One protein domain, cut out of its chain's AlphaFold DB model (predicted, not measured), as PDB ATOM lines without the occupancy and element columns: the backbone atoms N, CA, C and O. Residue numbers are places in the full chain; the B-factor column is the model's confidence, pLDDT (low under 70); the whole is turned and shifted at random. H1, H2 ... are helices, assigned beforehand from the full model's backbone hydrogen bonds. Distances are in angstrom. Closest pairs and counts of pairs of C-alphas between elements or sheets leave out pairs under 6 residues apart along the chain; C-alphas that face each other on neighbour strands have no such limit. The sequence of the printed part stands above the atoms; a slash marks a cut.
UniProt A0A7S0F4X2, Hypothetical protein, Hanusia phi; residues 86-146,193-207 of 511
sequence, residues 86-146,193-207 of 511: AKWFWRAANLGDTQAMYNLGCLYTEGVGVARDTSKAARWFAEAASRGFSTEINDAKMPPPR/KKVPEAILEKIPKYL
ATOM      1  N   ALA A  86      -2.432 112.730   1.155       92.94
ATOM      2  CA  ALA A  86      -2.404 111.503   1.949       92.94
ATOM      3  C   ALA A  86      -1.339 110.503   1.457       92.94
ATOM      4  O   ALA A  86      -0.593 109.941   2.262       92.94
ATOM      5  N   LYS A  87      -1.205 110.329   0.134       94.94
ATOM      6  CA  LYS A  87      -0.189 109.455  -0.481       94.94
ATOM      7  C   LYS A  87       1.245 109.912  -0.182       94.94
ATOM      8  O   LYS A  87       2.116 109.069   0.044       94.94
ATOM      9  N   TRP A  88       1.507 111.219  -0.165       95.62
ATOM     10  CA  TRP A  88       2.824 111.760   0.183       95.62
ATOM     11  C   TRP A  88       3.098 111.734   1.693       95.62
ATOM     12  O   TRP A  88       4.206 111.359   2.079       95.62
ATOM     13  N   PHE A  89       2.101 112.004   2.547       95.44
ATOM     14  CA  PHE A  89       2.239 111.806   3.997       95.44
ATOM     15  C   PHE A  89       2.511 110.338   4.347       95.44
ATOM     16  O   PHE A  89       3.396 110.075   5.152       95.44
ATOM     17  N   TRP A  90       1.842 109.376   3.703       94.25
ATOM     18  CA  TRP A  90       2.100 107.943   3.906       94.25
ATOM     19  C   TRP A  90       3.537 107.540   3.550       94.25
ATOM     20  O   TRP A  90       4.174 106.796   4.296       94.25
ATOM     21  N   ARG A  91       4.096 108.080   2.457       94.75
ATOM     22  CA  ARG A  91       5.509 107.859   2.100       94.75
ATOM     23  C   ARG A  91       6.463 108.431   3.153       94.75
ATOM     24  O   ARG A  91       7.333 107.703   3.628       94.75
ATOM     25  N   ALA A  92       6.252 109.678   3.571       93.81
ATOM     26  CA  ALA A  92       7.081 110.319   4.591       93.81
ATOM     27  C   ALA A  92       6.970 109.613   5.958       93.81
ATOM     28  O   ALA A  92       7.982 109.403   6.626       93.81
ATOM     29  N   ALA A  93       5.766 109.183   6.346       92.62
ATOM     30  CA  ALA A  93       5.505 108.433   7.572       92.62
ATOM     31  C   ALA A  93       6.234 107.078   7.578       92.62
ATOM     32  O   ALA A  93       6.914 106.757   8.550       92.62
ATOM     33  N   ASN A  94       6.201 106.324   6.473       92.44
ATOM     34  CA  ASN A  94       6.950 105.065   6.350       92.44
ATOM     35  C   ASN A  94       8.474 105.260   6.436       92.44
ATOM     36  O   ASN A  94       9.166 104.428   7.022       92.44
ATOM     37  N   LEU A  95       8.999 106.370   5.904       91.25
ATOM     38  CA  LEU A  95      10.406 106.770   6.071       91.25
ATOM     39  C   LEU A  95      10.714 107.353   7.465       91.25
ATOM     40  O   LEU A  95      11.857 107.704   7.757       91.25
ATOM     41  N   GLY A  96       9.714 107.419   8.344       88.38
ATOM     42  CA  GLY A  96       9.855 107.735   9.758       88.38
ATOM     43  C   GLY A  96       9.612 109.184  10.151       88.38
ATOM     44  O   GLY A  96       9.970 109.554  11.270       88.38
ATOM     45  N   ASP A  97       8.999 109.995   9.286       91.38
ATOM     46  CA  ASP A  97       8.626 111.359   9.649       91.38
ATOM     47  C   ASP A  97       7.476 111.393  10.656       91.38
ATOM     48  O   ASP A  97       6.330 111.063  10.347       91.38
ATOM     49  N   THR A  98       7.773 111.854  11.865       90.69
ATOM     50  CA  THR A  98       6.790 111.947  12.943       90.69
ATOM     51  C   THR A  98       5.705 112.997  12.696       90.69
ATOM     52  O   THR A  98       4.580 112.813  13.158       90.69
ATOM     53  N   GLN A  99       5.991 114.059  11.932       90.38
ATOM     54  CA  GLN A  99       4.990 115.068  11.567       90.38
ATOM     55  C   GLN A  99       4.048 114.513  10.490       90.38
ATOM     56  O   GLN A  99       2.838 114.714  10.570       90.38
ATOM     57  N   ALA A 100       4.577 113.757   9.520       92.38
ATOM     58  CA  ALA A 100       3.754 113.069   8.527       92.38
ATOM     59  C   ALA A 100       2.872 111.979   9.150       92.38
ATOM     60  O   ALA A 100       1.710 111.875   8.776       92.38
ATOM     61  N   MET A 101       3.389 111.208  10.117       92.75
ATOM     62  CA  MET A 101       2.589 110.241  10.883       92.75
ATOM     63  C   MET A 101       1.420 110.918  11.602       92.75
ATOM     64  O   MET A 101       0.286 110.457  11.493       92.75
ATOM     65  N   TYR A 102       1.677 112.028  12.301       91.75
ATOM     66  CA  TYR A 102       0.629 112.787  12.980       91.75
ATOM     67  C   TYR A 102      -0.420 113.315  11.991       91.75
ATOM     68  O   TYR A 102      -1.608 113.047  12.167       91.75
ATOM     69  N   ASN A 103       0.005 113.980  10.910       92.44
ATOM     70  CA  ASN A 103      -0.916 114.508   9.899       92.44
ATOM     71  C   ASN A 103      -1.729 113.390   9.231       92.44
ATOM     72  O   ASN A 103      -2.928 113.547   9.025       92.44
ATOM     73  N   LEU A 104      -1.117 112.240   8.939       91.31
ATOM     74  CA  LEU A 104      -1.816 111.078   8.394       91.31
ATOM     75  C   LEU A 104      -2.844 110.512   9.388       91.31
ATOM     76  O   LEU A 104      -3.934 110.121   8.978       91.31
ATOM     77  N   GLY A 105      -2.534 110.532  10.687       90.06
ATOM     78  CA  GLY A 105      -3.496 110.262  11.755       90.06
ATOM     79  C   GLY A 105      -4.709 111.197  11.694       90.06
ATOM     80  O   GLY A 105      -5.841 110.715  11.691       90.06
ATOM     81  N   CYS A 106      -4.482 112.509  11.553       90.44
ATOM     82  CA  CYS A 106      -5.549 113.506  11.387       90.44
ATOM     83  C   CYS A 106      -6.408 113.240  10.136       90.44
ATOM     84  O   CYS A 106      -7.634 113.165  10.244       90.44
ATOM     85  N   LEU A 107      -5.782 112.990   8.979       91.75
ATOM     86  CA  LEU A 107      -6.495 112.667   7.735       91.75
ATOM     87  C   LEU A 107      -7.403 111.434   7.895       91.75
ATOM     88  O   LEU A 107      -8.555 111.464   7.463       91.75
ATOM     89  N   TYR A 108      -6.939 110.386   8.586       89.94
ATOM     90  CA  TYR A 108      -7.764 109.213   8.902       89.94
ATOM     91  C   TYR A 108      -8.867 109.488   9.942       89.94
ATOM     92  O   TYR A 108      -9.922 108.854   9.863       89.94
ATOM     93  N   THR A 109      -8.688 110.415  10.896       88.88
ATOM     94  CA  THR A 109      -9.780 110.798  11.821       88.88
ATOM     95  C   THR A 109     -10.886 111.602  11.152       88.88
ATOM     96  O   THR A 109     -12.055 111.437  11.519       88.88
ATOM     97  N   GLU A 110     -10.526 112.457  10.195       87.81
ATOM     98  CA  GLU A 110     -11.433 113.402   9.536       87.81
ATOM     99  C   GLU A 110     -12.050 112.819   8.253       87.81
ATOM    100  O   GLU A 110     -13.176 113.166   7.908       87.81
ATOM    101  N   GLY A 111     -11.371 111.871   7.592       88.31
ATOM    102  CA  GLY A 111     -11.790 111.312   6.301       88.31
ATOM    103  C   GLY A 111     -11.358 112.159   5.097       88.31
ATOM    104  O   GLY A 111     -12.022 112.155   4.064       88.31
ATOM    105  N   VAL A 112     -10.267 112.918   5.242       84.81
ATOM    106  CA  VAL A 112      -9.766 113.887   4.254       84.81
ATOM    107  C   VAL A 112      -8.745 113.190   3.354       84.81
ATOM    108  O   VAL A 112      -7.704 112.732   3.822       84.81
ATOM    109  N   GLY A 113      -9.053 113.033   2.064       83.94
ATOM    110  CA  GLY A 113      -8.203 112.300   1.109       83.94
ATOM    111  C   GLY A 113      -8.054 110.785   1.350       83.94
ATOM    112  O   GLY A 113      -7.405 110.099   0.558       83.94
ATOM    113  N   VAL A 114      -8.658 110.240   2.408       89.81
ATOM    114  CA  VAL A 114      -8.704 108.809   2.752       89.81
ATOM    115  C   VAL A 114     -10.057 108.472   3.371       89.81
ATOM    116  O   VAL A 114     -10.696 109.327   3.973       89.81
ATOM    117  N   ALA A 115     -10.489 107.213   3.274       89.56
ATOM    118  CA  ALA A 115     -11.651 106.757   4.030       89.56
ATOM    119  C   ALA A 115     -11.399 106.914   5.542       89.56
ATOM    120  O   ALA A 115     -10.329 106.552   6.039       89.56
ATOM    121  N   ARG A 116     -12.390 107.448   6.263       89.62
ATOM    122  CA  ARG A 116     -12.319 107.674   7.711       89.62
ATOM    123  C   ARG A 116     -12.122 106.348   8.452       89.62
ATOM    124  O   ARG A 116     -12.934 105.438   8.315       89.62
ATOM    125  N   ASP A 117     -11.064 106.256   9.251       89.94
ATOM    126  CA  ASP A 117     -10.657 105.030   9.943       89.94
ATOM    127  C   ASP A 117      -9.965 105.384  11.268       89.94
ATOM    128  O   ASP A 117      -8.774 105.710  11.329       89.94
ATOM    129  N   THR A 118     -10.728 105.336  12.360       85.75
ATOM    130  CA  THR A 118     -10.240 105.677  13.705       85.75
ATOM    131  C   THR A 118      -9.185 104.693  14.212       85.75
ATOM    132  O   THR A 118      -8.295 105.093  14.964       85.75
ATOM    133  N   SER A 119      -9.219 103.430  13.772       87.75
ATOM    134  CA  SER A 119      -8.219 102.420  14.128       87.75
ATOM    135  C   SER A 119      -6.873 102.687  13.451       87.75
ATOM    136  O   SER A 119      -5.835 102.619  14.117       87.75
ATOM    137  N   LYS A 120      -6.855 103.038  12.158       87.12
ATOM    138  CA  LYS A 120      -5.630 103.473  11.460       87.12
ATOM    139  C   LYS A 120      -5.103 104.783  12.034       87.12
ATOM    140  O   LYS A 120      -3.902 104.880  12.275       87.12
ATOM    141  N   ALA A 121      -5.977 105.747  12.325       88.44
ATOM    142  CA  ALA A 121      -5.574 106.995  12.969       88.44
ATOM    143  C   ALA A 121      -4.878 106.760  14.321       88.44
ATOM    144  O   ALA A 121      -3.770 107.249  14.543       88.44
ATOM    145  N   ALA A 122      -5.482 105.948  15.197       85.19
ATOM    146  CA  ALA A 122      -4.908 105.612  16.499       85.19
ATOM    147  C   ALA A 122      -3.538 104.919  16.382       85.19
ATOM    148  O   ALA A 122      -2.642 105.213  17.174       85.19
ATOM    149  N   ARG A 123      -3.341 104.050  15.376       91.06
ATOM    150  CA  ARG A 123      -2.032 103.433  15.089       91.06
ATOM    151  C   ARG A 123      -0.983 104.477  14.700       91.06
ATOM    152  O   ARG A 123       0.093 104.478  15.291       91.06
ATOM    153  N   TRP A 124      -1.300 105.387  13.777       89.19
ATOM    154  CA  TRP A 124      -0.364 106.435  13.348       89.19
ATOM    155  C   TRP A 124      -0.015 107.421  14.469       89.19
ATOM    156  O   TRP A 124       1.156 107.771  14.629       89.19
ATOM    157  N   PHE A 125      -0.984 107.807  15.307       88.00
ATOM    158  CA  PHE A 125      -0.711 108.626  16.492       88.00
ATOM    159  C   PHE A 125       0.154 107.894  17.527       88.00
ATOM    160  O   PHE A 125       1.084 108.490  18.071       88.00
ATOM    161  N   ALA A 126      -0.109 106.607  17.786       85.75
ATOM    162  CA  ALA A 126       0.704 105.801  18.694       85.75
ATOM    163  C   ALA A 126       2.142 105.636  18.175       85.75
ATOM    164  O   ALA A 126       3.091 105.734  18.954       85.75
ATOM    165  N   GLU A 127       2.320 105.443  16.866       88.38
ATOM    166  CA  GLU A 127       3.645 105.347  16.256       88.38
ATOM    167  C   GLU A 127       4.408 106.679  16.327       88.38
ATOM    168  O   GLU A 127       5.557 106.685  16.779       88.38
ATOM    169  N   ALA A 128       3.762 107.804  15.999       89.06
ATOM    170  CA  ALA A 128       4.345 109.138  16.154       89.06
ATOM    171  C   ALA A 128       4.798 109.380  17.606       89.06
ATOM    172  O   ALA A 128       5.959 109.720  17.851       89.06
ATOM    173  N   ALA A 129       3.912 109.135  18.578       85.06
ATOM    174  CA  ALA A 129       4.206 109.296  20.000       85.06
ATOM    175  C   ALA A 129       5.355 108.382  20.465       85.06
ATOM    176  O   ALA A 129       6.242 108.829  21.193       85.06
ATOM    177  N   SER A 130       5.403 107.127  19.996       86.75
ATOM    178  CA  SER A 130       6.490 106.185  20.315       86.75
ATOM    179  C   SER A 130       7.869 106.663  19.844       86.75
ATOM    180  O   SER A 130       8.883 106.331  20.457       86.75
ATOM    181  N   ARG A 131       7.907 107.488  18.789       84.75
ATOM    182  CA  ARG A 131       9.119 108.084  18.208       84.75
ATOM    183  C   ARG A 131       9.431 109.476  18.777       84.75
ATOM    184  O   ARG A 131      10.220 110.215  18.195       84.75
ATOM    185  N   GLY A 132       8.827 109.832  19.913       80.56
ATOM    186  CA  GLY A 132       9.078 111.090  20.616       80.56
ATOM    187  C   GLY A 132       8.364 112.301  20.016       80.56
ATOM    188  O   GLY A 132       8.779 113.429  20.270       80.56
ATOM    189  N   PHE A 133       7.298 112.104  19.230       75.31
ATOM    190  CA  PHE A 133       6.441 113.214  18.816       75.31
ATOM    191  C   PHE A 133       5.638 113.744  20.010       75.31
ATOM    192  O   PHE A 133       4.576 113.213  20.340       75.31
ATOM    193  N   SER A 134       6.132 114.802  20.651       61.53
ATOM    194  CA  SER A 134       5.311 115.654  21.511       61.53
ATOM    195  C   SER A 134       4.783 116.840  20.703       61.53
ATOM    196  O   SER A 134       5.492 117.430  19.884       61.53
ATOM    197  N   THR A 135       3.529 117.229  20.950       54.44
ATOM    198  CA  THR A 135       2.933 118.420  20.314       54.44
ATOM    199  C   THR A 135       3.642 119.717  20.719       54.44
ATOM    200  O   THR A 135       3.490 120.732  20.059       54.44
ATOM    201  N   GLU A 136       4.435 119.685  21.790       41.28
ATOM    202  CA  GLU A 136       5.118 120.840  22.385       41.28
ATOM    203  C   GLU A 136       6.282 121.372  21.530       41.28
ATOM    204  O   GLU A 136       6.616 122.549  21.620       41.28
ATOM    205  N   ILE A 137       6.887 120.543  20.669       40.66
ATOM    206  CA  ILE A 137       8.117 120.911  19.940       40.66
ATOM    207  C   ILE A 137       7.844 121.802  18.708       40.66
ATOM    208  O   ILE A 137       8.758 122.468  18.225       40.66
ATOM    209  N   ASN A 138       6.609 121.845  18.183       40.84
ATOM    210  CA  ASN A 138       6.318 122.444  16.868       40.84
ATOM    211  C   ASN A 138       5.187 123.496  16.825       40.84
ATOM    212  O   ASN A 138       4.862 123.951  15.727       40.84
ATOM    213  N   ASP A 139       4.644 123.949  17.963       36.09
ATOM    214  CA  ASP A 139       3.568 124.971  18.048       36.09
ATOM    215  C   ASP A 139       3.853 126.267  17.238       36.09
ATOM    216  O   ASP A 139       2.928 126.987  16.875       36.09
ATOM    217  N   ALA A 140       5.123 126.572  16.935       34.16
ATOM    218  CA  ALA A 140       5.545 127.752  16.168       34.16
ATOM    219  C   ALA A 140       5.722 127.531  14.647       34.16
ATOM    220  O   ALA A 140       6.015 128.489  13.930       34.16
ATOM    221  N   LYS A 141       5.622 126.291  14.142       36.91
ATOM    222  CA  LYS A 141       5.853 125.952  12.715       36.91
ATOM    223  C   LYS A 141       4.908 124.907  12.128       36.91
ATOM    224  O   LYS A 141       4.915 124.703  10.917       36.91
ATOM    225  N   MET A 142       4.125 124.220  12.952       36.31
ATOM    226  CA  MET A 142       3.101 123.308  12.466       36.31
ATOM    227  C   MET A 142       1.856 124.130  12.115       36.31
ATOM    228  O   MET A 142       1.376 124.857  12.988       36.31
ATOM    229  N   PRO A 143       1.308 124.054  10.885       34.25
ATOM    230  CA  PRO A 143      -0.058 124.512  10.690       34.25
ATOM    231  C   PRO A 143      -0.933 123.712  11.670       34.25
ATOM    232  O   PRO A 143      -0.746 122.494  11.776       34.25
ATOM    233  N   PRO A 144      -1.843 124.354  12.427       31.67
ATOM    234  CA  PRO A 144      -2.783 123.599  13.244       31.67
ATOM    235  C   PRO A 144      -3.552 122.639  12.326       31.67
ATOM    236  O   PRO A 144      -3.740 122.982  11.152       31.67
ATOM    237  N   PRO A 145      -4.025 121.477  12.820       38.72
ATOM    238  CA  PRO A 145      -4.990 120.683  12.075       38.72
ATOM    239  C   PRO A 145      -6.177 121.597  11.772       38.72
ATOM    240  O   PRO A 145      -6.953 121.967  12.657       38.72
ATOM    241  N   ARG A 146      -6.243 122.066  10.522       40.47
ATOM    242  CA  ARG A 146      -7.343 122.884  10.044       40.47
ATOM    243  C   ARG A 146      -8.520 121.941   9.985       40.47
ATOM    244  O   ARG A 146      -8.630 121.178   9.031       40.47
ATOM    245  N   LYS A 193       5.423  93.556  13.031       32.72
ATOM    246  CA  LYS A 193       5.903  93.217  14.384       32.72
ATOM    247  C   LYS A 193       4.921  93.781  15.412       32.72
ATOM    248  O   LYS A 193       4.636  94.976  15.375       32.72
ATOM    249  N   LYS A 194       4.439  92.931  16.331       27.88
ATOM    250  CA  LYS A 194       3.536  93.344  17.414       27.88
ATOM    251  C   LYS A 194       4.099  94.580  18.120       27.88
ATOM    252  O   LYS A 194       5.177  94.516  18.711       27.88
ATOM    253  N   VAL A 195       3.349  95.679  18.079       35.03
ATOM    254  CA  VAL A 195       3.558  96.806  18.989       35.03
ATOM    255  C   VAL A 195       3.346  96.267  20.410       35.03
ATOM    256  O   VAL A 195       2.322  95.617  20.634       35.03
ATOM    257  N   PRO A 196       4.276  96.471  21.362       33.06
ATOM    258  CA  PRO A 196       4.090  96.000  22.731       33.06
ATOM    259  C   PRO A 196       2.809  96.581  23.340       33.06
ATOM    260  O   PRO A 196       2.575  97.788  23.257       33.06
ATOM    261  N   GLU A 197       2.002  95.740  23.992       33.38
ATOM    262  CA  GLU A 197       0.692  96.122  24.555       33.38
ATOM    263  C   GLU A 197       0.795  97.294  25.555       33.38
ATOM    264  O   GLU A 197      -0.108  98.126  25.632       33.38
ATOM    265  N   ALA A 198       1.960  97.466  26.189       38.00
ATOM    266  CA  ALA A 198       2.320  98.608  27.037       38.00
ATOM    267  C   ALA A 198       2.235 100.000  26.358       38.00
ATOM    268  O   ALA A 198       2.251 101.021  27.051       38.00
ATOM    269  N   ILE A 199       2.167 100.084  25.022       43.53
ATOM    270  CA  ILE A 199       1.923 101.346  24.295       43.53
ATOM    271  C   ILE A 199       0.414 101.616  24.159       43.53
ATOM    272  O   ILE A 199      -0.011 102.767  24.256       43.53
ATOM    273  N   LEU A 200      -0.411 100.571  24.024       36.78
ATOM    274  CA  LEU A 200      -1.872 100.686  23.922       36.78
ATOM    275  C   LEU A 200      -2.519 101.125  25.249       36.78
ATOM    276  O   LEU A 200      -3.567 101.772  25.251       36.78
ATOM    277  N   GLU A 201      -1.880 100.838  26.385       33.94
ATOM    278  CA  GLU A 201      -2.321 101.335  27.696       33.94
ATOM    279  C   GLU A 201      -2.103 102.840  27.897       33.94
ATOM    280  O   GLU A 201      -2.845 103.461  28.659       33.94
ATOM    281  N   LYS A 202      -1.144 103.448  27.186       37.69
ATOM    282  CA  LYS A 202      -0.861 104.895  27.261       37.69
ATOM    283  C   LYS A 202      -1.781 105.747  26.382       37.69
ATOM    284  O   LYS A 202      -1.678 106.972  26.401       37.69
ATOM    285  N   ILE A 203      -2.690 105.123  25.630       38.91
ATOM    286  CA  ILE A 203      -3.712 105.826  24.850       38.91
ATOM    287  C   ILE A 203      -4.705 106.503  25.816       38.91
ATOM    288  O   ILE A 203      -5.282 105.817  26.669       38.91
ATOM    289  N   PRO A 204      -4.960 107.822  25.687       34.19
ATOM    290  CA  PRO A 204      -5.944 108.524  26.505       34.19
ATOM    291  C   PRO A 204      -7.323 107.852  26.469       34.19
ATOM    292  O   PRO A 204      -7.816 107.475  25.407       34.19
ATOM    293  N   LYS A 205      -7.976 107.730  27.635       32.16
ATOM    294  CA  LYS A 205      -9.211 106.935  27.802       32.16
ATOM    295  C   LYS A 205     -10.362 107.327  26.858       32.16
ATOM    296  O   LYS A 205     -11.199 106.479  26.578       32.16
ATOM    297  N   TYR A 206     -10.386 108.558  26.339       34.69
ATOM    298  CA  TYR A 206     -11.407 109.042  25.399       34.69
ATOM    299  C   TYR A 206     -11.295 108.469  23.970       34.69
ATOM    300  O   TYR A 206     -12.213 108.661  23.179       34.69
ATOM    301  N   LEU A 207     -10.210 107.760  23.625       30.59
ATOM    302  CA  LEU A 207     -10.033 107.092  22.323       30.59
ATOM    303  C   LEU A 207     -10.408 105.598  22.337       30.59
ATOM    304  O   LEU A 207     -10.326 104.940  21.302       30.59
TER     305      LEU A 207
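AT A GLANCE: This is residues 86 to 146 and 193 to 207 of the 511 residues of the protein "Hypothetical protein" of Hanusia phi (UniProt A0A7S0F4X2). Two antiparallel helices of 13 residues, H2 and H3, lie side by side as a helical hairpin, and H1 packs on H2 at a slant, with H2 between H1 and H3. The short H4, on a separate piece of chain after a cut, lies on the side of H3 away from H2, and residues 131 to 146 run from the end of H3 in a wide arc with no named element. The printed part has 76 residues with four named helices, in the order H1, H2, H3, H4, and no named strand; the class is all helix. It is compact, with a radius of gyration of the C-alphas of 12.2 A, and its rounded outline spans 30 by 29 by 27 A.

IN THESE COORDINATES: H2 holds residues 98 to 110 and is 18.6 A long from first to last C-alpha; C-alpha 98 is at (6.790, 111.947, 12.943). H3 holds residues 118 to 130 and is 18.0 A long. H1 holds residues 86 to 94 and is 12.2 A long, with C-alpha 86 at (-2.404, 111.503, 1.949). H4 holds residues 197 to 200 and is 5.3 A long, with C-alpha 200 at (-1.872, 100.686, 23.922).

HOW THE PARTS SIT: H2 and H3 touch and form a helical hairpin, opposite ways at a shallow tilt of 19 degrees. Their closest C-alphas, those of Gly 105 and Ala 121, are 4.1 A apart. H1 and H2 also touch and form a helical hairpin, opposite ways at a steep tilt of 41 degrees. Their closest C-alphas, those of Ala 93 and Met 101, are 4.8 A apart. H1 and H3 are only just apart, with their closest C-alphas 8.5 A from each other. H3 and H4 only just touch, with 3 pairs of C-alphas within 8 A; H3 does so with residues 126 to 130 alone, and the closest C-alphas, those of Ala 126 and Ile 199, are 7.3 A apart. H4 is apart from H1 and from H2. In H1, H2 and H3 every O i to N i+4 pair is within hydrogen-bond range; H4 is too short for such a pair, and its one O i to N i+3 pair is within range.

THE WHOLE: The two C-alphas farthest apart are those of Ala 140 and Lys 193, at 34.6 A. Residues 147 to 192 are not printed, and C-alphas 146 and 193 stand 32.8 A from each other across this cut, which falls in the link from H3 to H4. Of the links that are printed whole, that from H1 to H2 is tight and that from H2 to H3 is short. The mean pLDDT of the printed part is 70.3; residues 134 to 146 and 193 to 207 are under 70, and H4 has a mean of 38.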